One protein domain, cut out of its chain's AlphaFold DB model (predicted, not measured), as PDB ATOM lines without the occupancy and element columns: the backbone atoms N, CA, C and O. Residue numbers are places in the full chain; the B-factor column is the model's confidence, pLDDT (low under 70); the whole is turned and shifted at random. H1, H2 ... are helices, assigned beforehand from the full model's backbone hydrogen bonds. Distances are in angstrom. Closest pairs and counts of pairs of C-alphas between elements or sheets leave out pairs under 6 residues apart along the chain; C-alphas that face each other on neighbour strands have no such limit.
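Overview. This is residues 129 to 159 and 191 to 269 of the 269 residues of the protein "GMC_OxRdtase_N domain-containing protein" of Candidatus Dadabacteria bacterium CSP1-2 (UniProt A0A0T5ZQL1). Little regular structure: a loose body of loops holds the short helices H1, H2 and H3, and residues 239 to 248 reach out from it to a small lobe of H4 and H5. The printed part has 110 residues with five named helices, H1 to H5 in chain order, and no named strand. It is all helix, though named elements hold only 30 residues. It is only just loose, close to extended: radius of gyration of the C-alphas 19.6 A, spans 52 by 40 by 33 A.

Along the chain. H4, residues 249 to 258, runs 14.3 A from C-alpha 249 at (76.693, 97.390, 87.332). H5 is residues 263 to 266, H3 235 to 238, H2 213 to 216. H1, residues 204 to 211, runs 9.9 A from C-alpha 204 at (47.536, 115.317, 70.453).

Arrangement. H4 and H5 are close but not clearly touching; their closest C-alphas, Glu 256 and Arg 263, are 6.7 A apart. H3 and H4 are apart. H1 and H2 only just touch, only at the corner, with 3 pairs of C-alphas within 8 A, the closest Pro 209 and Leu 215, 5.6 A. Every O i to N i+4 pair is within hydrogen-bond range in H4, 3 of 4 in H1; H2, H3 and H5 are too short for one.

Size, cuts and confidence. Residues 160 to 190 are cut out, with C-alphas 159 and 191 18.0 A apart. The H2 to H3 link is long. Residues 260 to 269 have pLDDT under 70.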
ATOM      1  N   THR A 129      55.131 117.481  61.345       91.06
ATOM      2  CA  THR A 129      55.950 117.145  60.165       91.06
ATOM      3  C   THR A 129      55.454 115.904  59.428       91.06
ATOM      4  O   THR A 129      55.892 115.620  58.313       91.06
ATOM      5  N   ILE A 130      54.527 115.161  60.033       89.12
ATOM      6  CA  ILE A 130      53.999 113.898  59.518       89.12
ATOM      7  C   ILE A 130      52.498 114.050  59.294       89.12
ATOM      8  O   ILE A 130      51.768 114.512  60.169       89.12
ATOM      9  N   LYS A 131      52.022 113.619  58.124       85.00
ATOM     10  CA  LYS A 131      50.589 113.509  57.841       85.00
ATOM     11  C   LYS A 131      50.130 112.076  58.066       85.00
ATOM     12  O   LYS A 131      50.725 111.143  57.532       85.00
ATOM     13  N   ARG A 132      49.028 111.924  58.800       86.00
ATOM     14  CA  ARG A 132      48.361 110.634  58.988       86.00
ATOM     15  C   ARG A 132      47.767 110.167  57.664       86.00
ATOM     16  O   ARG A 132      47.017 110.894  57.018       86.00
ATOM     17  N   SER A 133      48.117 108.946  57.285       86.69
ATOM     18  CA  SER A 133      47.687 108.272  56.063       86.69
ATOM     19  C   SER A 133      47.513 106.777  56.362       86.69
ATOM     20  O   SER A 133      48.308 105.963  55.883       86.69
ATOM     21  N   PRO A 134      46.523 106.419  57.201       80.69
ATOM     22  CA  PRO A 134      46.355 105.069  57.719       80.69
ATOM     23  C   PRO A 134      46.128 104.087  56.568       80.69
ATOM     24  O   PRO A 134      45.487 104.420  55.567       80.69
ATOM     25  N   SER A 135      46.661 102.874  56.703       74.00
ATOM     26  CA  SER A 135      46.409 101.822  55.716       74.00
ATOM     27  C   SER A 135      44.936 101.426  55.761       74.00
ATOM     28  O   SER A 135      44.407 101.120  56.826       74.00
ATOM     29  N   ILE A 136      44.287 101.401  54.598       75.38
ATOM     30  CA  ILE A 136      42.938 100.831  54.451       75.38
ATOM     31  C   ILE A 136      43.037  99.303  54.305       75.38
ATOM     32  O   ILE A 136      42.096  98.570  54.607       75.38
ATOM     33  N   GLU A 137      44.195  98.808  53.865       76.12
ATOM     34  CA  GLU A 137      44.452  97.384  53.719       76.12
ATOM     35  C   GLU A 137      44.781  96.728  55.065       76.12
ATOM     36  O   GLU A 137      45.465  97.336  55.900       76.12
ATOM     37  N   PRO A 138      44.329  95.476  55.273       75.62
ATOM     38  CA  PRO A 138      44.613  94.732  56.486       75.62
ATOM     39  C   PRO A 138      46.112  94.482  56.617       75.62
ATOM     40  O   PRO A 138      46.806  94.200  55.642       75.62
ATOM     41  N   ILE A 139      46.599  94.514  57.852       79.62
ATOM     42  CA  ILE A 139      48.001  94.235  58.126       79.62
ATOM     43  C   ILE A 139      48.270  92.747  57.897       79.62
ATOM     44  O   ILE A 139      47.687  91.883  58.561       79.62
ATOM     45  N   ILE A 140      49.173  92.476  56.958       81.25
ATOM     46  CA  ILE A 140      49.663  91.141  56.632       81.25
ATOM     47  C   ILE A 140      50.971  90.912  57.388       81.25
ATOM     48  O   ILE A 140      51.927  91.675  57.252       81.25
ATOM     49  N   LEU A 141      50.998  89.872  58.217       80.88
ATOM     50  CA  LEU A 141      52.191  89.402  58.913       80.88
ATOM     51  C   LEU A 141      53.172  88.786  57.904       80.88
ATOM     52  O   LEU A 141      52.765  88.345  56.834       80.88
ATOM     53  N   GLU A 142      54.449  88.656  58.265       76.94
ATOM     54  CA  GLU A 142      55.486  88.088  57.378       76.94
ATOM     55  C   GLU A 142      55.134  86.697  56.822       76.94
ATOM     56  O   GLU A 142      55.528  86.344  55.716       76.94
ATOM     57  N   ARG A 143      54.338  85.915  57.562       76.69
ATOM     58  CA  ARG A 143      53.843  84.595  57.138       76.69
ATOM     59  C   ARG A 143      52.675  84.649  56.138       76.69
ATOM     60  O   ARG A 143      52.110  83.610  55.818       76.69
ATOM     61  N   GLY A 144      52.278  85.835  55.675       81.50
ATOM     62  CA  GLY A 144      51.140  86.045  54.773       81.50
ATOM     63  C   GLY A 144      49.772  86.038  55.464       81.50
ATOM     64  O   GLY A 144      48.742  86.192  54.812       81.50
ATOM     65  N   GLU A 145      49.737  85.867  56.785       82.81
ATOM     66  CA  GLU A 145      48.502  85.819  57.567       82.81
ATOM     67  C   GLU A 145      48.040  87.225  57.953       82.81
ATOM     68  O   GLU A 145      48.849  88.093  58.273       82.81
ATOM     69  N   LYS A 146      46.725  87.450  57.984       84.75
ATOM     70  CA  LYS A 146      46.164  88.686  58.541       84.75
ATOM     71  C   LYS A 146      46.302  88.685  60.060       84.75
ATOM     72  O   LYS A 146      46.079  87.654  60.700       84.75
ATOM     73  N   LEU A 147      46.599  89.848  60.638       86.44
ATOM     74  CA  LEU A 147      46.461  90.046  62.081       86.44
ATOM     75  C   LEU A 147      45.013  89.741  62.492       86.44
ATOM     76  O   LEU A 147      44.080  90.329  61.952       86.44
ATOM     77  N   LYS A 148      44.834  88.825  63.448       87.25
ATOM     78  CA  LYS A 148      43.510  88.461  63.954       87.25
ATOM     79  C   LYS A 148      43.136  89.357  65.128       87.25
ATOM     80  O   LYS A 148      43.832  89.373  66.140       87.25
ATOM     81  N   THR A 149      42.036  90.076  64.996       88.31
ATOM     82  CA  THR A 149      41.486  90.974  66.014       88.31
ATOM     83  C   THR A 149      40.311  90.324  66.737       88.31
ATOM     84  O   THR A 149      39.779  89.304  66.296       88.31
ATOM     85  N   ALA A 150      39.852  90.940  67.830       85.50
ATOM     86  CA  ALA A 150      38.643  90.500  68.526       85.50
ATOM     87  C   ALA A 150      37.399  90.490  67.613       85.50
ATOM     88  O   ALA A 150      36.534  89.634  67.768       85.50
ATOM     89  N   SER A 151      37.330  91.392  66.626       85.81
ATOM     90  CA  SER A 151      36.209  91.454  65.677       85.81
ATOM     91  C   SER A 151      36.162  90.273  64.697       85.81
ATOM     92  O   SER A 151      35.096  89.942  64.186       85.81
ATOM     93  N   ASP A 152      37.286  89.575  64.506       85.69
ATOM     94  CA  ASP A 152      37.378  88.372  63.669       85.69
ATOM     95  C   ASP A 152      36.951  87.092  64.417       85.69
ATOM     96  O   ASP A 152      37.051  85.978  63.889       85.69
ATOM     97  N   VAL A 153      36.537  87.218  65.682       86.12
ATOM     98  CA  VAL A 153      36.180  86.099  66.558       86.12
ATOM     99  C   VAL A 153      34.660  85.959  66.625       86.12
ATOM    100  O   VAL A 153      34.001  86.562  67.461       86.12
ATOM    101  N   SER A 154      34.095  85.133  65.741       88.06
ATOM    102  CA  SER A 154      32.652  84.838  65.707       88.06
ATOM    103  C   SER A 154      32.226  83.653  66.585       88.06
ATOM    104  O   SER A 154      31.035  83.426  66.784       88.06
ATOM    105  N   ALA A 155      33.187  82.885  67.102       88.94
ATOM    106  CA  ALA A 155      32.976  81.729  67.967       88.94
ATOM    107  C   ALA A 155      34.181  81.534  68.900       88.94
ATOM    108  O   ALA A 155      35.241  82.125  68.685       88.94
ATOM    109  N   GLU A 156      34.032  80.684  69.919       89.31
ATOM    110  CA  GLU A 156      35.112  80.366  70.856       89.31
ATOM    111  C   GLU A 156      36.381  79.891  70.120       89.31
ATOM    112  O   GLU A 156      36.349  78.966  69.305       89.31
ATOM    113  N   ILE A 157      37.527  80.501  70.436       86.62
ATOM    114  CA  ILE A 157      38.828  80.095  69.900       86.62
ATOM    115  C   ILE A 157      39.549  79.242  70.935       86.62
ATOM    116  O   ILE A 157      39.987  79.732  71.971       86.62
ATOM    117  N   ARG A 158      39.756  77.966  70.603       90.19
ATOM    118  CA  ARG A 158      40.619  77.056  71.363       90.19
ATOM    119  C   ARG A 158      41.881  76.773  70.555       90.19
ATOM    120  O   ARG A 158      41.817  76.197  69.468       90.19
ATOM    121  N   LYS A 159      43.038  77.195  71.065       90.19
ATOM    122  CA  LYS A 159      44.352  76.955  70.453       90.19
ATOM    123  C   LYS A 159      45.293  76.343  71.485       90.19
ATOM    124  O   LYS A 159      45.241  76.700  72.656       90.19
ATOM    125  N   MET A 191      45.885  93.778  73.932       91.12
ATOM    126  CA  MET A 191      44.708  94.626  74.002       91.12
ATOM    127  C   MET A 191      44.818  95.749  72.963       91.12
ATOM    128  O   MET A 191      45.883  96.327  72.774       91.12
ATOM    129  N   GLU A 192      43.692  96.130  72.361       88.94
ATOM    130  CA  GLU A 192      43.614  97.148  71.301       88.94
ATOM    131  C   GLU A 192      44.296  96.729  69.980       88.94
ATOM    132  O   GLU A 192      44.523  95.551  69.707       88.94
ATOM    133  N   GLY A 193      44.504  97.701  69.088       87.00
ATOM    134  CA  GLY A 193      44.944  97.478  67.716       87.00
ATOM    135  C   GLY A 193      46.455  97.549  67.506       87.00
ATOM    136  O   GLY A 193      47.245  97.838  68.406       87.00
ATOM    137  N   TYR A 194      46.849  97.319  66.256       89.38
ATOM    138  CA  TYR A 194      48.202  97.566  65.782       89.38
ATOM    139  C   TYR A 194      48.242  98.891  65.025       89.38
ATOM    140  O   TYR A 194      47.721  98.985  63.916       89.38
ATOM    141  N   ASN A 195      48.860  99.900  65.634       88.88
ATOM    142  CA  ASN A 195      49.065 101.201  65.011       88.88
ATOM    143  C   ASN A 195      50.497 101.296  64.483       88.88
ATOM    144  O   ASN A 195      51.457 100.954  65.175       88.88
ATOM    145  N   THR A 196      50.639 101.775  63.257       87.50
ATOM    146  CA  THR A 196      51.916 101.948  62.564       87.50
ATOM    147  C   THR A 196      52.247 103.428  62.414       87.50
ATOM    148  O   THR A 196      51.405 104.295  62.631       87.50
ATOM    149  N   SER A 197      53.458 103.746  61.949       88.25
ATOM    150  CA  SER A 197      53.860 105.134  61.671       88.25
ATOM    151  C   SER A 197      52.916 105.883  60.722       88.25
ATOM    152  O   SER A 197      52.838 107.106  60.781       88.25
ATOM    153  N   ARG A 198      52.173 105.161  59.874       89.00
ATOM    154  CA  ARG A 198      51.166 105.722  58.961       89.00
ATOM    155  C   ARG A 198      49.932 106.259  59.679       89.00
ATOM    156  O   ARG A 198      49.251 107.140  59.156       89.00
ATOM    157  N   ASP A 199      49.645 105.737  60.863       90.44
ATOM    158  CA  ASP A 199      48.499 106.134  61.670       90.44
ATOM    159  C   ASP A 199      48.774 107.418  62.462       90.44
ATOM    160  O   ASP A 199      47.841 107.990  63.022       90.44
ATOM    161  N   PHE A 200      50.024 107.898  62.482       92.38
ATOM    162  CA  PHE A 200      50.465 109.014  63.314       92.38
ATOM    163  C   PHE A 200      50.496 110.346  62.553       92.38
ATOM    164  O   PHE A 200      50.859 110.401  61.380       92.38
ATOM    165  N   ASN A 201      50.143 111.439  63.235       92.31
ATOM    166  CA  ASN A 201      50.183 112.805  62.685       92.31
ATOM    167  C   ASN A 201      50.744 113.861  63.641       92.31
ATOM    168  O   ASN A 201      50.630 115.043  63.338       92.31
ATOM    169  N   GLN A 202      51.307 113.466  64.788       90.19
ATOM    170  CA  GLN A 202      51.802 114.410  65.803       90.19
ATOM    171  C   GLN A 202      50.734 115.417  66.275       90.19
ATOM    172  O   GLN A 202      51.075 116.518  66.686       90.19
ATOM    173  N   ARG A 203      49.445 115.055  66.206       90.12
ATOM    174  CA  ARG A 203      48.353 115.853  66.768       90.12
ATOM    175  C   ARG A 203      47.822 115.187  68.020       90.12
ATOM    176  O   ARG A 203      47.343 114.054  67.959       90.12
ATOM    177  N   GLU A 204      47.890 115.868  69.149       86.81
ATOM    178  CA  GLU A 204      47.536 115.317  70.453       86.81
ATOM    179  C   GLU A 204      46.085 114.824  70.489       86.81
ATOM    180  O   GLU A 204      45.820 113.740  71.004       86.81
ATOM    181  N   GLU A 205      45.150 115.547  69.867       84.38
ATOM    182  CA  GLU A 205      43.733 115.168  69.814       84.38
ATOM    183  C   GLU A 205      43.470 113.822  69.125       84.38
ATOM    184  O   GLU A 205      42.473 113.166  69.432       84.38
ATOM    185  N   ASP A 206      44.365 113.405  68.230       88.38
ATOM    186  CA  ASP A 206      44.288 112.126  67.533       88.38
ATOM    187  C   ASP A 206      45.174 111.073  68.208       88.38
ATOM    188  O   ASP A 206      44.781 109.911  68.329       88.38
ATOM    189  N   MET A 207      46.370 111.464  68.658       91.12
ATOM    190  CA  MET A 207      47.382 110.548  69.189       91.12
ATOM    191  C   MET A 207      47.091 110.097  70.618       91.12
ATOM    192  O   MET A 207      47.317 108.926  70.921       91.12
ATOM    193  N   TYR A 208      46.536 110.960  71.476       89.12
ATOM    194  CA  TYR A 208      46.174 110.582  72.847       89.12
ATOM    195  C   TYR A 208      45.167 109.418  72.872       89.12
ATOM    196  O   TYR A 208      45.478 108.374  73.451       89.12
ATOM    197  N   PRO A 209      44.004 109.509  72.187       88.38
ATOM    198  CA  PRO A 209      43.051 108.398  72.103       88.38
ATOM    199  C   PRO A 209      43.585 107.144  71.422       88.38
ATOM    200  O   PRO A 209      43.133 106.037  71.733       88.38
ATOM    201  N   LEU A 210      44.514 107.312  70.481       90.94
ATOM    202  CA  LEU A 210      45.070 106.211  69.712       90.94
ATOM    203  C   LEU A 210      46.096 105.404  70.515       90.94
ATOM    204  O   LEU A 210      46.065 104.176  70.472       90.94
ATOM    205  N   LEU A 211      46.992 106.081  71.241       92.25
ATOM    206  CA  LEU A 211      48.214 105.483  71.787       92.25
ATOM    207  C   LEU A 211      48.199 105.281  73.301       92.25
ATOM    208  O   LEU A 211      48.904 104.398  73.790       92.25
ATOM    209  N   PHE A 212      47.411 106.059  74.042       91.62
ATOM    210  CA  PHE A 212      47.437 106.049  75.501       91.62
ATOM    211  C   PHE A 212      46.185 105.397  76.071       91.62
ATOM    212  O   PHE A 212      45.052 105.685  75.674       91.62
ATOM    213  N   ALA A 213      46.389 104.491  77.022       89.88
ATOM    214  CA  ALA A 213      45.291 103.927  77.784       89.88
ATOM    215  C   ALA A 213      44.610 105.023  78.616       89.88
ATOM    216  O   ALA A 213      45.261 105.920  79.150       89.88
ATOM    217  N   GLU A 214      43.277 104.959  78.675       86.38
ATOM    218  CA  GLU A 214      42.437 105.880  79.456       86.38
ATOM    219  C   GLU A 214      42.672 107.374  79.158       86.38
ATOM    220  O   GLU A 214      42.344 108.212  79.988       86.38
ATOM    221  N   LEU A 215      43.214 107.733  77.984       83.25
ATOM    222  CA  LEU A 215      43.584 109.119  77.648       83.25
ATOM    223  C   LEU A 215      44.539 109.753  78.678       83.25
ATOM    224  O   LEU A 215      44.448 110.951  78.932       83.25
ATOM    225  N   GLU A 216      45.403 108.941  79.299       83.12
ATOM    226  CA  GLU A 216      46.287 109.338  80.408       83.12
ATOM    227  C   GLU A 216      45.560 109.754  81.699       83.12
ATOM    228  O   GLU A 216      46.160 110.334  82.598       83.12
ATOM    229  N   ALA A 217      44.270 109.436  81.843       81.06
ATOM    230  CA  ALA A 217      43.489 109.832  83.015       81.06
ATOM    231  C   ALA A 217      43.772 108.994  84.276       81.06
ATOM    232  O   ALA A 217      43.171 109.248  85.324       81.06
ATOM    233  N   ARG A 218      44.647 107.985  84.195       86.81
ATOM    234  CA  ARG A 218      44.982 107.122  85.327       86.81
ATOM    235  C   ARG A 218      45.920 107.835  86.293       86.81
ATOM    236  O   ARG A 218      46.943 108.377  85.886       86.81
ATOM    237  N   SER A 219      45.626 107.749  87.583       87.19
ATOM    238  CA  SER A 219      46.465 108.300  88.647       87.19
ATOM    239  C   SER A 219      46.381 107.460  89.919       87.19
ATOM    240  O   SER A 219      45.535 106.572  90.032       87.19
ATOM    241  N   THR A 220      47.223 107.770  90.902       88.69
ATOM    242  CA  THR A 220      47.050 107.317  92.290       88.69
ATOM    243  C   THR A 220      45.742 107.850  92.896       88.69
ATOM    244  O   THR A 220      45.193 108.850  92.425       88.69
ATOM    245  N   ASP A 221      45.247 107.212  93.965       84.56
ATOM    246  CA  ASP A 221      43.980 107.569  94.641       84.56
ATOM    247  C   ASP A 221      43.950 109.003  95.203       84.56
ATOM    248  O   ASP A 221      42.889 109.586  95.445       84.56
ATOM    249  N   ASP A 222      45.126 109.570  95.466       80.19
ATOM    250  CA  ASP A 222      45.319 110.944  95.921       80.19
ATOM    251  C   ASP A 222      45.605 111.929  94.773       80.19
ATOM    252  O   ASP A 222      45.762 113.124  95.026       80.19
ATOM    253  N   TYR A 223      45.635 111.446  93.526       76.44
ATOM    254  CA  TYR A 223      45.975 112.191  92.315       76.44
ATOM    255  C   TYR A 223      47.372 112.830  92.344       76.44
ATOM    256  O   TYR A 223      47.614 113.772  91.587       76.44
ATOM    257  N   SER A 224      48.290 112.372  93.198       77.81
ATOM    258  CA  SER A 224      49.643 112.937  93.277       77.81
ATOM    259  C   SER A 224      50.547 112.474  92.133       77.81
ATOM    260  O   SER A 224      51.405 113.240  91.694       77.81
ATOM    261  N   ILE A 225      50.324 111.266  91.607       84.75
ATOM    262  CA  ILE A 225      51.115 110.671  90.525       84.75
ATOM    263  C   ILE A 225      50.175 110.195  89.418       84.75
ATOM    264  O   ILE A 225      49.258 109.414  89.667       84.75
ATOM    265  N   ASP A 226      50.429 110.648  88.192       86.00
ATOM    266  CA  ASP A 226      49.732 110.175  86.995       86.00
ATOM    267  C   ASP A 226      50.466 108.935  86.436       86.00
ATOM    268  O   ASP A 226      51.698 108.877  86.416       86.00
ATOM    269  N   VAL A 227      49.716 107.914  86.015       89.94
ATOM    270  CA  VAL A 227      50.248 106.635  85.517       89.94
ATOM    271  C   VAL A 227      49.987 106.539  84.020       89.94
ATOM    272  O   VAL A 227      48.920 106.120  83.573       89.94
ATOM    273  N   ILE A 228      50.992 106.908  83.232       89.38
ATOM    274  CA  ILE A 228      50.901 106.936  81.772       89.38
ATOM    275  C   ILE A 228      51.366 105.594  81.205       89.38
ATOM    276  O   ILE A 228      52.471 105.129  81.488       89.38
ATOM    277  N   HIS A 229      50.535 104.965  80.376       90.06
ATOM    278  CA  HIS A 229      50.869 103.698  79.735       90.06
ATOM    279  C   HIS A 229      50.293 103.601  78.323       90.06
ATOM    280  O   HIS A 229      49.185 104.061  78.042       90.06
ATOM    281  N   GLY A 230      51.087 103.030  77.416       91.81
ATOM    282  CA  GLY A 230      50.684 102.813  76.031       91.81
ATOM    283  C   GLY A 230      49.728 101.640  75.890       91.81
ATOM    284  O   GLY A 230      49.765 100.706  76.694       91.81
ATOM    285  N   LYS A 231      48.904 101.679  74.846       91.94
ATOM    286  CA  LYS A 231      47.975 100.607  74.479       91.94
ATOM    287  C   LYS A 231      48.194 100.162  73.031       91.94
ATOM    288  O   LYS A 231      48.603 100.967  72.196       91.94
ATOM    289  N   GLY A 232      47.885  98.902  72.735       92.62
ATOM    290  CA  GLY A 232      48.093  98.312  71.413       92.62
ATOM    291  C   GLY A 232      49.460  97.655  71.246       92.62
ATOM    292  O   GLY A 232      50.281  97.622  72.168       92.62
ATOM    293  N   ILE A 233      49.702  97.120  70.046       93.56
ATOM    294  CA  ILE A 233      50.924  96.359  69.757       93.56
ATOM    295  C   ILE A 233      52.179  97.211  69.975       93.56
ATOM    296  O   ILE A 233      52.302  98.296  69.413       93.56
ATOM    297  N   GLY A 234      53.118  96.702  70.780       93.06
ATOM    298  CA  GLY A 234      54.329  97.417  71.207       93.06
ATOM    299  C   GLY A 234      54.168  98.185  72.526       93.06
ATOM    300  O   GLY A 234      55.168  98.521  73.174       93.06
ATOM    301  N   GLY A 235      52.937  98.428  72.984       93.69
ATOM    302  CA  GLY A 235      52.642  99.133  74.232       93.69
ATOM    303  C   GLY A 235      53.356 100.485  74.334       93.69
ATOM    304  O   GLY A 235      53.488 101.219  73.354       93.69
ATOM    305  N   SER A 236      53.887 100.810  75.515       92.38
ATOM    306  CA  SER A 236      54.586 102.085  75.742       92.38
ATOM    307  C   SER A 236      55.838 102.288  74.879       92.38
ATOM    308  O   SER A 236      56.327 103.407  74.798       92.38
ATOM    309  N   THR A 237      56.370 101.257  74.207       91.94
ATOM    310  CA  THR A 237      57.529 101.440  73.308       91.94
ATOM    311  C   THR A 237      57.195 102.272  72.068       91.94
ATOM    312  O   THR A 237      58.099 102.853  71.473       91.94
ATOM    313  N   VAL A 238      55.909 102.378  71.713       91.44
ATOM    314  CA  VAL A 238      55.431 103.142  70.551       91.44
ATOM    315  C   VAL A 238      55.532 104.657  70.773       91.44
ATOM    316  O   VAL A 238      55.776 105.388  69.816       91.44
ATOM    317  N   HIS A 239      55.385 105.137  72.014       87.69
ATOM    318  CA  HIS A 239      55.329 106.574  72.344       87.69
ATOM    319  C   HIS A 239      56.452 107.074  73.274       87.69
ATOM    320  O   HIS A 239      56.511 108.257  73.592       87.69
ATOM    321  N   ASN A 240      57.366 106.198  73.698       87.12
ATOM    322  CA  ASN A 240      58.456 106.534  74.620       87.12
ATOM    323  C   ASN A 240      59.494 107.505  74.003       87.12
ATOM    324  O   ASN A 240      59.744 107.505  72.798       87.12
ATOM    325  N   THR A 241      60.176 108.267  74.863       85.38
ATOM    326  CA  THR A 241      61.295 109.178  74.559       85.38
ATOM    327  C   THR A 241      62.596 108.497  74.103       85.38
ATOM    328  O   THR A 241      63.562 109.186  73.786       85.38
ATOM    329  N   ARG A 242      62.638 107.158  74.033       85.50
ATOM    330  CA  ARG A 242      63.789 106.334  73.601       85.50
ATOM    331  C   ARG A 242      65.056 106.541  74.437       85.50
ATOM    332  O   ARG A 242      66.171 106.400  73.936       85.50
ATOM    333  N   LEU A 243      64.892 106.849  75.720       85.81
ATOM    334  CA  LEU A 243      66.002 106.883  76.667       85.81
ATOM    335  C   LEU A 243      66.447 105.450  76.985       85.81
ATOM    336  O   LEU A 243      65.867 104.779  77.836       85.81
ATOM    337  N   CYS A 244      67.470 104.979  76.273       86.88
ATOM    338  CA  CYS A 244      68.009 103.628  76.406       86.88
ATOM    339  C   CYS A 244      69.395 103.670  77.057       86.88
ATOM    340  O   CYS A 244      70.408 103.802  76.370       86.88
ATOM    341  N   TYR A 245      69.441 103.535  78.381       88.19
ATOM    342  CA  TYR A 245      70.684 103.393  79.138       88.19
ATOM    343  C   TYR A 245      70.808 101.970  79.667       88.19
ATOM    344  O   TYR A 245      69.822 101.372  80.098       88.19
ATOM    345  N   ARG A 246      72.029 101.427  79.653       89.19
ATOM    346  CA  ARG A 246      72.305 100.150  80.311       89.19
ATOM    347  C   ARG A 246      72.203 100.337  81.825       89.19
ATOM    348  O   ARG A 246      72.701 101.329  82.355       89.19
ATOM    349  N   THR A 247      71.581  99.379  82.505       90.00
ATOM    350  CA  THR A 247      71.512  99.357  83.970       90.00
ATOM    351  C   THR A 247      72.931  99.388  84.560       90.00
ATOM    352  O   THR A 247      73.756  98.566  84.150       90.00
ATOM    353  N   PRO A 248      73.245 100.307  85.494       92.94
ATOM    354  CA  PRO A 248      74.551 100.358  86.148       92.94
ATOM    355  C   PRO A 248      74.910  99.034  86.832       92.94
ATOM    356  O   PRO A 248      74.039  98.347  87.374       92.94
ATOM    357  N   LYS A 249      76.200  98.680  86.825       91.12
ATOM    358  CA  LYS A 249      76.693  97.390  87.332       91.12
ATOM    359  C   LYS A 249      76.365  97.204  88.814       91.12
ATOM    360  O   LYS A 249      75.973  96.120  89.224       91.12
ATOM    361  N   GLU A 250      76.448  98.280  89.584       93.12
ATOM    362  CA  GLU A 250      76.195  98.314  91.022       93.12
ATOM    363  C   GLU A 250      74.748  97.917  91.351       93.12
ATOM    364  O   GLU A 250      74.495  97.269  92.365       93.12
ATOM    365  N   ILE A 251      73.793  98.261  90.478       90.31
ATOM    366  CA  ILE A 251      72.380  97.886  90.633       90.31
ATOM    367  C   ILE A 251      72.185  96.398  90.340       90.31
ATOM    368  O   ILE A 251      71.458  95.724  91.066       90.31
ATOM    369  N   LEU A 252      72.863  95.866  89.317       87.88
ATOM    370  CA  LEU A 252      72.822  94.436  89.002       87.88
ATOM    371  C   LEU A 252      73.446  93.596  90.126       87.88
ATOM    372  O   LEU A 252      72.871  92.587  90.528       87.88
ATOM    373  N   GLU A 253      74.582  94.036  90.671       88.06
ATOM    374  CA  GLU A 253      75.249  93.402  91.816       88.06
ATOM    375  C   GLU A 253      74.393  93.474  93.090       88.06
ATOM    376  O   GLU A 253      74.324  92.505  93.848       88.06
ATOM    377  N   PHE A 254      73.711  94.602  93.319       88.31
ATOM    378  CA  PHE A 254      72.727  94.736  94.391       88.31
ATOM    379  C   PHE A 254      71.593  93.716  94.221       88.31
ATOM    380  O   PHE A 254      71.326  92.957  95.149       88.31
ATOM    381  N   TRP A 255      70.969  93.626  93.042       88.12
ATOM    382  CA  TRP A 255      69.895  92.655  92.802       88.12
ATOM    383  C   TRP A 255      70.351  91.205  92.973       88.12
ATOM    384  O   TRP A 255      69.618  90.392  93.536       88.12
ATOM    385  N   GLU A 256      71.559  90.881  92.509       84.00
ATOM    386  CA  GLU A 256      72.150  89.551  92.665       84.00
ATOM    387  C   GLU A 256      72.310  89.167  94.140       84.00
ATOM    388  O   GLU A 256      71.979  88.040  94.514       84.00
ATOM    389  N   ARG A 257      72.794  90.098  94.969       86.31
ATOM    390  CA  ARG A 257      73.012  89.863  96.397       86.31
ATOM    391  C   ARG A 257      71.704  89.743  97.178       86.31
ATOM    392  O   ARG A 257      71.588  88.846  98.002       86.31
ATOM    393  N   GLU A 258      70.745  90.639  96.948       86.44
ATOM    394  CA  GLU A 258      69.517  90.696  97.756       86.44
ATOM    395  C   GLU A 258      68.495  89.601  97.394       86.44
ATOM    396  O   GLU A 258      67.688  89.214  98.237       86.44
ATOM    397  N   TRP A 259      68.512  89.089  96.156       82.38
ATOM    398  CA  TRP A 259      67.534  88.100  95.669       82.38
ATOM    399  C   TRP A 259      68.163  86.769  95.215       82.38
ATOM    400  O   TRP A 259      67.620  86.130  94.315       82.38
ATOM    401  N   GLU A 260      69.296  86.377  95.818       62.22
ATOM    402  CA  GLU A 260      70.044  85.111  95.655       62.22
ATOM    403  C   GLU A 260      69.633  84.222  94.452       62.22
ATOM    404  O   GLU A 260      68.680  83.443  94.511       62.22
ATOM    405  N   GLY A 261      70.428  84.257  93.368       57.25
ATOM    406  CA  GLY A 261      70.520  83.114  92.441       57.25
ATOM    407  C   GLY A 261      70.037  83.276  90.995       57.25
ATOM    408  O   GLY A 261      69.426  82.347  90.469       57.25
ATOM    409  N   LYS A 262      70.334  84.382  90.290       57.94
ATOM    410  CA  LYS A 262      69.993  84.498  88.850       57.94
ATOM    411  C   LYS A 262      71.029  85.168  87.940       57.94
ATOM    412  O   LYS A 262      70.643  85.717  86.917       57.94
ATOM    413  N   ARG A 263      72.333  85.085  88.223       50.91
ATOM    414  CA  ARG A 263      73.372  85.632  87.318       50.91
ATOM    415  C   ARG A 263      73.196  85.194  85.850       50.91
ATOM    416  O   ARG A 263      73.304  86.013  84.947       50.91
ATOM    417  N   SER A 264      72.789  83.941  85.627       52.78
ATOM    418  CA  SER A 264      72.581  83.351  84.295       52.78
ATOM    419  C   SER A 264      71.375  83.883  83.503       52.78
ATOM    420  O   SER A 264      71.248  83.559  82.326       52.78
ATOM    421  N   LEU A 265      70.478  84.672  84.108       50.88
ATOM    422  CA  LEU A 265      69.312  85.244  83.413       50.88
ATOM    423  C   LEU A 265      69.541  86.681  82.925       50.88
ATOM    424  O   LEU A 265      68.789  87.148  82.073       50.88
ATOM    425  N   TRP A 266      70.564  87.370  83.436       52.72
ATOM    426  CA  TRP A 266      70.785  88.799  83.178       52.72
ATOM    427  C   TRP A 266      71.867  89.086  82.131       52.72
ATOM    428  O   TRP A 266      71.913  90.196  81.620       52.72
ATOM    429  N   GLU A 267      72.685  88.097  81.751       48.75
ATOM    430  CA  GLU A 267      73.713  88.234  80.697       48.75
ATOM    431  C   GLU A 267      73.131  88.397  79.273       48.75
ATOM    432  O   GLU A 267      73.877  88.539  78.308       48.75
ATOM    433  N   ILE A 268      71.798  88.385  79.132       46.41
ATOM    434  CA  ILE A 268      71.069  88.549  77.859       46.41
ATOM    435  C   ILE A 268      70.570  90.005  77.657       46.41
ATOM    436  O   ILE A 268      70.091  90.339  76.575       46.41
ATOM    437  N   LEU A 269      70.703  90.888  78.659       42.56
ATOM    438  CA  LEU A 269      70.362  92.323  78.571       42.56
ATOM    439  C   LEU A 269      71.609  93.196  78.330       42.56
ATOM    440  O   LEU A 269      71.514  94.191  77.573       42.56
TER     441      LEU A 269